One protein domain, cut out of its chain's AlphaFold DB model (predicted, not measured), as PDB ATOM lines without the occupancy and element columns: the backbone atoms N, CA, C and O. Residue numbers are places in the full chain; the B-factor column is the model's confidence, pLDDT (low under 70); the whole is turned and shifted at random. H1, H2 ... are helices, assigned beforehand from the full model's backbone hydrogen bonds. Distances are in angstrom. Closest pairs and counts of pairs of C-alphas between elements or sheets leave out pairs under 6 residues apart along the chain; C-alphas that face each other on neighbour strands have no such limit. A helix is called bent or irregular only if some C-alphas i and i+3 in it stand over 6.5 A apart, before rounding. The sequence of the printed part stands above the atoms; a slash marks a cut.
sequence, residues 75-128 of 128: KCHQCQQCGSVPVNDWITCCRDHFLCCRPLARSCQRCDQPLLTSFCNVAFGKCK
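This is residues 75 to 128 of the 128 residues of an uncharacterized protein of Armadillidium vulgare (UniProt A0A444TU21). What shape do these atoms make? Four short helices follow one another along an elongated body: H1 at one end, H2 crossing next to it, and H4 at the other end, with H3 running roughly lengthwise to bridge H2 and H4. What is it made of? The printed part has 54 residues with four named helices, in the order H1, H2, H3, H4, and no named strand; its class is all helix. How tightly is it gathered? It is compact, with a radius of gyration of the C-alphas of 10.3 A, and spans 32 by 17 by 15 A.

What does the first helix meet? H1, residues 75 to 80, touches H2, residues 87 to 97, about perpendicular at 82 degrees; their closest C-alphas, of Cys 79 and Cys 93, are 5.3 A apart. H1 is apart from H3, residues 101 to 110, and from H4, residues 114 to 124. What else does H2 meet? H2 is the hub, touching three helices. With H3 it forms a helical hairpin, opposite ways at a steep tilt of 42 degrees, the closest C-alphas being those of Cys 94 and Cys 101, 4.5 A apart. H2 and H4 touch only at their ends, with the closest C-alphas, of Val 87 and Leu 116, 7.3 A apart; they run the same way at a shallow tilt of 33 degrees, only just short of steep. How do H3 and H4 stand? They touch, about perpendicular at 74 degrees, with the closest C-alphas, of Cys 108 and Cys 120, 5.2 A apart; the helix packing is mostly crossed, meaning that helices touch at large angles. How regular are the backbones? Every O i to N i+4 pair is within hydrogen-bond range in H1 and H3, against 5 of 7 in H2 and 5 of 7 in H4.

Where do the first two helices lie? H1 begins at C-alpha 75, (143.012, 179.702, 165.938), and is 8.9 A long; H2 is 15.2 A long and neither bent nor irregular, but only just: C-alphas 88 and 91 are 6.2 A apart. Where do the others lie? H3, 14.3 A long, begins at C-alpha 101, (145.214, 169.693, 176.754). H4, 14.5 A long, ends at C-alpha 124, (140.539, 159.210, 178.232), and is irregular, with C-alphas 115 and 118 at 7.3 A.

How far does it reach? The two C-alphas farthest apart, of His 77 and Lys 128, are 32.1 A apart. Are there cuts or long links? The printed part has no cut; the links H2 to H3 and H3 to H4 are tight, and H1 to H2 is short. Where is confidence low? The mean pLDDT of the printed part is 74.6, with residues 75 to 76, 83, 97 to 98, 123 and 125 to 128 under 70.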
ATOM      1  N   LYS A  75     143.497 180.621 164.887       65.75
ATOM      2  CA  LYS A  75     143.012 179.702 165.938       65.75
ATOM      3  C   LYS A  75     144.071 179.417 167.008       65.75
ATOM      4  O   LYS A  75     143.728 179.261 168.171       65.75
ATOM      5  N   CYS A  76     145.357 179.448 166.653       67.69
ATOM      6  CA  CYS A  76     146.444 179.239 167.607       67.69
ATOM      7  C   CYS A  76     146.497 180.333 168.694       67.69
ATOM      8  O   CYS A  76     146.671 180.002 169.863       67.69
ATOM      9  N   HIS A  77     146.257 181.610 168.351       72.94
ATOM     10  CA  HIS A  77     146.185 182.704 169.336       72.94
ATOM     11  C   HIS A  77     144.973 182.550 170.265       72.94
ATOM     12  O   HIS A  77     145.087 182.730 171.475       72.94
ATOM     13  N   GLN A  78     143.823 182.137 169.721       74.38
ATOM     14  CA  GLN A  78     142.642 181.817 170.532       74.38
ATOM     15  C   GLN A  78     142.976 180.698 171.532       74.38
ATOM     16  O   GLN A  78     142.757 180.852 172.731       74.38
ATOM     17  N   CYS A  79     143.635 179.634 171.071       74.62
ATOM     18  CA  CYS A  79     144.065 178.510 171.899       74.62
ATOM     19  C   CYS A  79     145.102 178.854 172.983       74.62
ATOM     20  O   CYS A  79     145.279 178.064 173.910       74.62
ATOM     21  N   GLN A  80     145.781 180.006 172.928       73.00
ATOM     22  CA  GLN A  80     146.640 180.447 174.036       73.00
ATOM     23  C   GLN A  80     145.820 180.784 175.286       73.00
ATOM     24  O   GLN A  80     146.272 180.560 176.410       73.00
ATOM     25  N   GLN A  81     144.592 181.268 175.096       75.56
ATOM     26  CA  GLN A  81     143.672 181.625 176.166       75.56
ATOM     27  C   GLN A  81     142.605 180.548 176.348       75.56
ATOM     28  O   GLN A  81     141.425 180.773 176.111       75.56
ATOM     29  N   CYS A  82     143.002 179.374 176.840       72.31
ATOM     30  CA  CYS A  82     142.086 178.246 177.051       72.31
ATOM     31  C   CYS A  82     140.816 178.593 177.843       72.31
ATOM     32  O   CYS A  82     139.769 178.017 177.588       72.31
ATOM     33  N   GLY A  83     140.896 179.528 178.798       68.19
ATOM     34  CA  GLY A  83     139.735 179.967 179.581       68.19
ATOM     35  C   GLY A  83     138.733 180.830 178.806       68.19
ATOM     36  O   GLY A  83     137.577 180.896 179.203       68.19
ATOM     37  N   SER A  84     139.158 181.462 177.711       75.44
ATOM     38  CA  SER A  84     138.321 182.314 176.853       75.44
ATOM     39  C   SER A  84     137.735 181.555 175.659       75.44
ATOM     40  O   SER A  84     136.840 182.056 174.982       75.44
ATOM     41  N   VAL A  85     138.258 180.363 175.370       76.50
ATOM     42  CA  VAL A  85     137.848 179.527 174.238       76.50
ATOM     43  C   VAL A  85     136.672 178.644 174.662       76.50
ATOM     44  O   VAL A  85     136.713 178.085 175.762       76.50
ATOM     45  N   PRO A  86     135.635 178.474 173.824       76.50
ATOM     46  CA  PRO A  86     134.532 177.583 174.143       76.50
ATOM     47  C   PRO A  86     135.012 176.134 174.258       76.50
ATOM     48  O   PRO A  86     135.950 175.693 173.597       76.50
ATOM     49  N   VAL A  87     134.310 175.371 175.088       71.06
ATOM     50  CA  VAL A  87     134.667 173.997 175.450       71.06
ATOM     51  C   VAL A  87     134.796 173.071 174.225       71.06
ATOM     52  O   VAL A  87     135.664 172.201 174.207       71.06
ATOM     53  N   ASN A  88     134.008 173.299 173.168       74.00
ATOM     54  CA  ASN A  88     134.110 172.555 171.905       74.00
ATOM     55  C   ASN A  88     135.457 172.761 171.191       74.00
ATOM     56  O   ASN A  88     135.993 171.826 170.601       74.00
ATOM     57  N   ASP A  89     136.035 173.958 171.276       77.44
ATOM     58  CA  ASP A  89     137.305 174.279 170.624       77.44
ATOM     59  C   ASP A  89     138.517 173.831 171.451       77.44
ATOM     60  O   ASP A  89     139.618 173.721 170.912       77.44
ATOM     61  N   TRP A  90     138.343 173.481 172.732       78.38
ATOM     62  CA  TRP A  90     139.430 172.933 173.556       78.38
ATOM     63  C   TRP A  90     140.017 171.657 172.961       78.38
ATOM     64  O   TRP A  90     141.224 171.430 173.059       78.38
ATOM     65  N   ILE A  91     139.170 170.835 172.337       75.56
ATOM     66  CA  ILE A  91     139.573 169.599 171.666       75.56
ATOM     67  C   ILE A  91     140.501 169.923 170.495       75.56
ATOM     68  O   ILE A  91     141.596 169.367 170.408       75.56
ATOM     69  N   THR A  92     140.093 170.865 169.642       77.94
ATOM     70  CA  THR A  92     140.867 171.339 168.487       77.94
ATOM     71  C   THR A  92     142.184 171.965 168.937       77.94
ATOM     72  O   THR A  92     143.249 171.573 168.469       77.94
ATOM     73  N   CYS A  93     142.143 172.853 169.930       77.94
ATOM     74  CA  CYS A  93     143.330 173.482 170.509       77.94
ATOM     75  C   CYS A  93     144.320 172.467 171.091       77.94
ATOM     76  O   CYS A  93     145.534 172.601 170.912       77.94
ATOM     77  N   CYS A  94     143.799 171.436 171.756       76.00
ATOM     78  CA  CYS A  94     144.610 170.357 172.297       76.00
ATOM     79  C   CYS A  94     145.216 169.491 171.191       76.00
ATOM     80  O   CYS A  94     146.388 169.123 171.273       76.00
ATOM     81  N   ARG A  95     144.445 169.184 170.148       73.44
ATOM     82  CA  ARG A  95     144.900 168.356 169.031       73.44
ATOM     83  C   ARG A  95     145.952 169.065 168.175       73.44
ATOM     84  O   ARG A  95     146.975 168.459 167.876       73.44
ATOM     85  N   ASP A  96     145.705 170.318 167.807       71.44
ATOM     86  CA  ASP A  96     146.504 171.024 166.798       71.44
ATOM     87  C   ASP A  96     147.681 171.791 167.401       71.44
ATOM     88  O   ASP A  96     148.749 171.879 166.796       71.44
ATOM     89  N   HIS A  97     147.514 172.333 168.609       69.44
ATOM     90  CA  HIS A  97     148.518 173.203 169.222       69.44
ATOM     91  C   HIS A  97     149.075 172.655 170.537       69.44
ATOM     92  O   HIS A  97     149.961 173.274 171.123       69.44
ATOM     93  N   PHE A  98     148.575 171.512 171.028       69.38
ATOM     94  CA  PHE A  98     148.871 170.974 172.368       69.38
ATOM     95  C   PHE A  98     148.572 171.961 173.512       69.38
ATOM     96  O   PHE A  98     148.893 171.710 174.680       69.38
ATOM     97  N   LEU A  99     147.922 173.079 173.187       70.88
ATOM     98  CA  LEU A  99     147.445 174.079 174.119       70.88
ATOM     99  C   LEU A  99     146.117 173.578 174.684       70.88
ATOM    100  O   LEU A  99     145.388 172.831 174.046       70.88
ATOM    101  N   CYS A 100     145.806 173.925 175.926       75.62
ATOM    102  CA  CYS A 100     144.556 173.514 176.574       75.62
ATOM    103  C   CYS A 100     144.378 172.009 176.843       75.62
ATOM    104  O   CYS A 100     143.462 171.654 177.577       75.62
ATOM    105  N   CYS A 101     145.282 171.120 176.405       76.44
ATOM    106  CA  CYS A 101     145.214 169.693 176.754       76.44
ATOM    107  C   CYS A 101     145.247 169.441 178.264       76.44
ATOM    108  O   CYS A 101     144.576 168.545 178.765       76.44
ATOM    109  N   ARG A 102     146.047 170.218 179.006       76.88
ATOM    110  CA  ARG A 102     146.174 170.083 180.465       76.88
ATOM    111  C   ARG A 102     144.869 170.423 181.197       76.88
ATOM    112  O   ARG A 102     144.426 169.587 181.986       76.88
ATOM    113  N   PRO A 103     144.250 171.602 180.977       75.88
ATOM    114  CA  PRO A 103     142.947 171.899 181.563       75.88
ATOM    115  C   PRO A 103     141.849 170.967 181.035       75.88
ATOM    116  O   PRO A 103     141.070 170.480 181.846       75.88
ATOM    117  N   LEU A 104     141.851 170.610 179.744       78.75
ATOM    118  CA  LEU A 104     140.901 169.656 179.157       78.75
ATOM    119  C   LEU A 104     140.959 168.283 179.842       78.75
ATOM    120  O   LEU A 104     139.936 167.762 180.274       78.75
ATOM    121  N   ALA A 105     142.159 167.726 180.024       78.50
ATOM    122  CA  ALA A 105     142.349 166.463 180.735       78.50
ATOM    123  C   ALA A 105     141.882 166.554 182.196       78.50
ATOM    124  O   ALA A 105     141.318 165.598 182.721       78.50
ATOM    125  N   ARG A 106     142.074 167.706 182.855       81.62
ATOM    126  CA  ARG A 106     141.580 167.932 184.220       81.62
ATOM    127  C   ARG A 106     140.053 167.971 184.266       81.62
ATOM    128  O   ARG A 106     139.473 167.349 185.150       81.62
ATOM    129  N   SER A 107     139.408 168.635 183.309       80.44
ATOM    130  CA  SER A 107     137.948 168.621 183.173       80.44
ATOM    131  C   SER A 107     137.424 167.209 182.903       80.44
ATOM    132  O   SER A 107     136.472 166.790 183.553       80.44
ATOM    133  N   CYS A 108     138.105 166.429 182.058       79.44
ATOM    134  CA  CYS A 108     137.792 165.015 181.833       79.44
ATOM    135  C   CYS A 108     138.023 164.115 183.055       79.44
ATOM    136  O   CYS A 108     137.423 163.052 183.157       79.44
ATOM    137  N   GLN A 109     138.903 164.485 183.984       82.62
ATOM    138  CA  GLN A 109     139.079 163.728 185.227       82.62
ATOM    139  C   GLN A 109     137.959 163.990 186.230       82.62
ATOM    140  O   GLN A 109     137.629 163.092 187.001       82.62
ATOM    141  N   ARG A 110     137.415 165.210 186.240       83.44
ATOM    142  CA  ARG A 110     136.352 165.615 187.167       83.44
ATOM    143  C   ARG A 110     134.947 165.388 186.611       83.44
ATOM    144  O   ARG A 110     134.008 165.356 187.388       83.44
ATOM    145  N   CYS A 111     134.815 165.210 185.296       79.12
ATOM    146  CA  CYS A 111     133.529 165.087 184.608       79.12
ATOM    147  C   CYS A 111     132.610 166.304 184.808       79.12
ATOM    148  O   CYS A 111     131.397 166.192 184.696       79.12
ATOM    149  N   ASP A 112     133.194 167.481 185.060       78.12
ATOM    150  CA  ASP A 112     132.452 168.716 185.359       78.12
ATOM    151  C   ASP A 112     131.796 169.341 184.112       78.12
ATOM    152  O   ASP A 112     131.003 170.272 184.221       78.12
ATOM    153  N   GLN A 113     132.160 168.883 182.908       76.12
ATOM    154  CA  GLN A 113     131.698 169.451 181.641       76.12
ATOM    155  C   GLN A 113     130.925 168.410 180.820       76.12
ATOM    156  O   GLN A 113     131.559 167.597 180.140       76.12
ATOM    157  N   PRO A 114     129.575 168.452 180.816       75.38
ATOM    158  CA  PRO A 114     128.756 167.454 180.131       75.38
ATOM    159  C   PRO A 114     129.003 167.430 178.617       75.38
ATOM    160  O   PRO A 114     128.992 166.358 178.016       75.38
ATOM    161  N   LEU A 115     129.326 168.585 178.020       74.88
ATOM    162  CA  LEU A 115     129.678 168.729 176.601       74.88
ATOM    163  C   LEU A 115     130.945 167.956 176.207       74.88
ATOM    164  O   LEU A 115     131.075 167.525 175.066       74.88
ATOM    165  N   LEU A 116     131.871 167.754 177.149       73.50
ATOM    166  CA  LEU A 116     133.096 166.994 176.913       73.50
ATOM    167  C   LEU A 116     132.933 165.510 177.225       73.50
ATOM    168  O   LEU A 116     133.860 164.762 176.953       73.50
ATOM    169  N   THR A 117     131.805 165.061 177.776       74.50
ATOM    170  CA  THR A 117     131.645 163.676 178.249       74.50
ATOM    171  C   THR A 117     131.920 162.663 177.146       74.50
ATOM    172  O   THR A 117     132.728 161.762 177.349       74.50
ATOM    173  N   SER A 118     131.345 162.846 175.949       77.50
ATOM    174  CA  SER A 118     131.589 161.936 174.818       77.50
ATOM    175  C   SER A 118     133.063 161.933 174.400       77.50
ATOM    176  O   SER A 118     133.645 160.878 174.160       77.50
ATOM    177  N   PHE A 119     133.703 163.103 174.394       77.31
ATOM    178  CA  PHE A 119     135.117 163.235 174.079       77.31
ATOM    179  C   PHE A 119     136.011 162.594 175.144       77.31
ATOM    180  O   PHE A 119     136.922 161.843 174.814       77.31
ATOM    181  N   CYS A 120     135.758 162.862 176.423       78.12
ATOM    182  CA  CYS A 120     136.508 162.310 177.545       78.12
ATOM    183  C   CYS A 120     136.371 160.788 177.614       78.12
ATOM    184  O   CYS A 120     137.341 160.098 177.939       78.12
ATOM    185  N   ASN A 121     135.201 160.266 177.249       76.94
ATOM    186  CA  ASN A 121     134.953 158.839 177.153       76.94
ATOM    187  C   ASN A 121     135.844 158.195 176.086       76.94
ATOM    188  O   ASN A 121     136.545 157.228 176.370       76.94
ATOM    189  N   VAL A 122     135.897 158.790 174.891       75.12
ATOM    190  CA  VAL A 122     136.691 158.281 173.764       75.12
ATOM    191  C   VAL A 122     138.195 158.492 173.971       75.12
ATOM    192  O   VAL A 122     138.989 157.584 173.738       75.12
ATOM    193  N   ALA A 123     138.610 159.677 174.416       68.88
ATOM    194  CA  ALA A 123     140.018 160.064 174.505       68.88
ATOM    195  C   ALA A 123     140.707 159.576 175.789       68.88
ATOM    196  O   ALA A 123     141.894 159.253 175.766       68.88
ATOM    197  N   PHE A 124     139.985 159.540 176.914       72.25
ATOM    198  CA  PHE A 124     140.539 159.210 178.232       72.25
ATOM    199  C   PHE A 124     139.874 157.997 178.895       72.25
ATOM    200  O   PHE A 124     140.318 157.597 179.974       72.25
ATOM    201  N   GLY A 125     138.825 157.411 178.305       69.94
ATOM    202  CA  GLY A 125     138.076 156.313 178.929       69.94
ATOM    203  C   GLY A 125     137.362 156.726 180.219       69.94
ATOM    204  O   GLY A 125     137.118 155.881 181.081       69.94
ATOM    205  N   LYS A 126     137.099 158.026 180.403       68.25
ATOM    206  CA  LYS A 126     136.583 158.631 181.645       68.25
ATOM    207  C   LYS A 126     135.262 159.347 181.377       68.25
ATOM    208  O   LYS A 126     135.054 159.803 180.262       68.25
ATOM    209  N   CYS A 127     134.431 159.490 182.414       65.06
ATOM    210  CA  CYS A 127     133.084 160.071 182.336       65.06
ATOM    211  C   CYS A 127     132.177 159.237 181.416       65.06
ATOM    212  O   CYS A 127     132.219 159.354 180.190       65.06
ATOM    213  N   LYS A 128     131.432 158.308 182.017       61.88
ATOM    214  CA  LYS A 128     130.417 157.491 181.343       61.88
ATOM    215  C   LYS A 128     129.045 158.024 181.695       61.88
ATOM    216  O   LYS A 128     128.873 158.353 182.889       61.88
TER     217      LYS A 128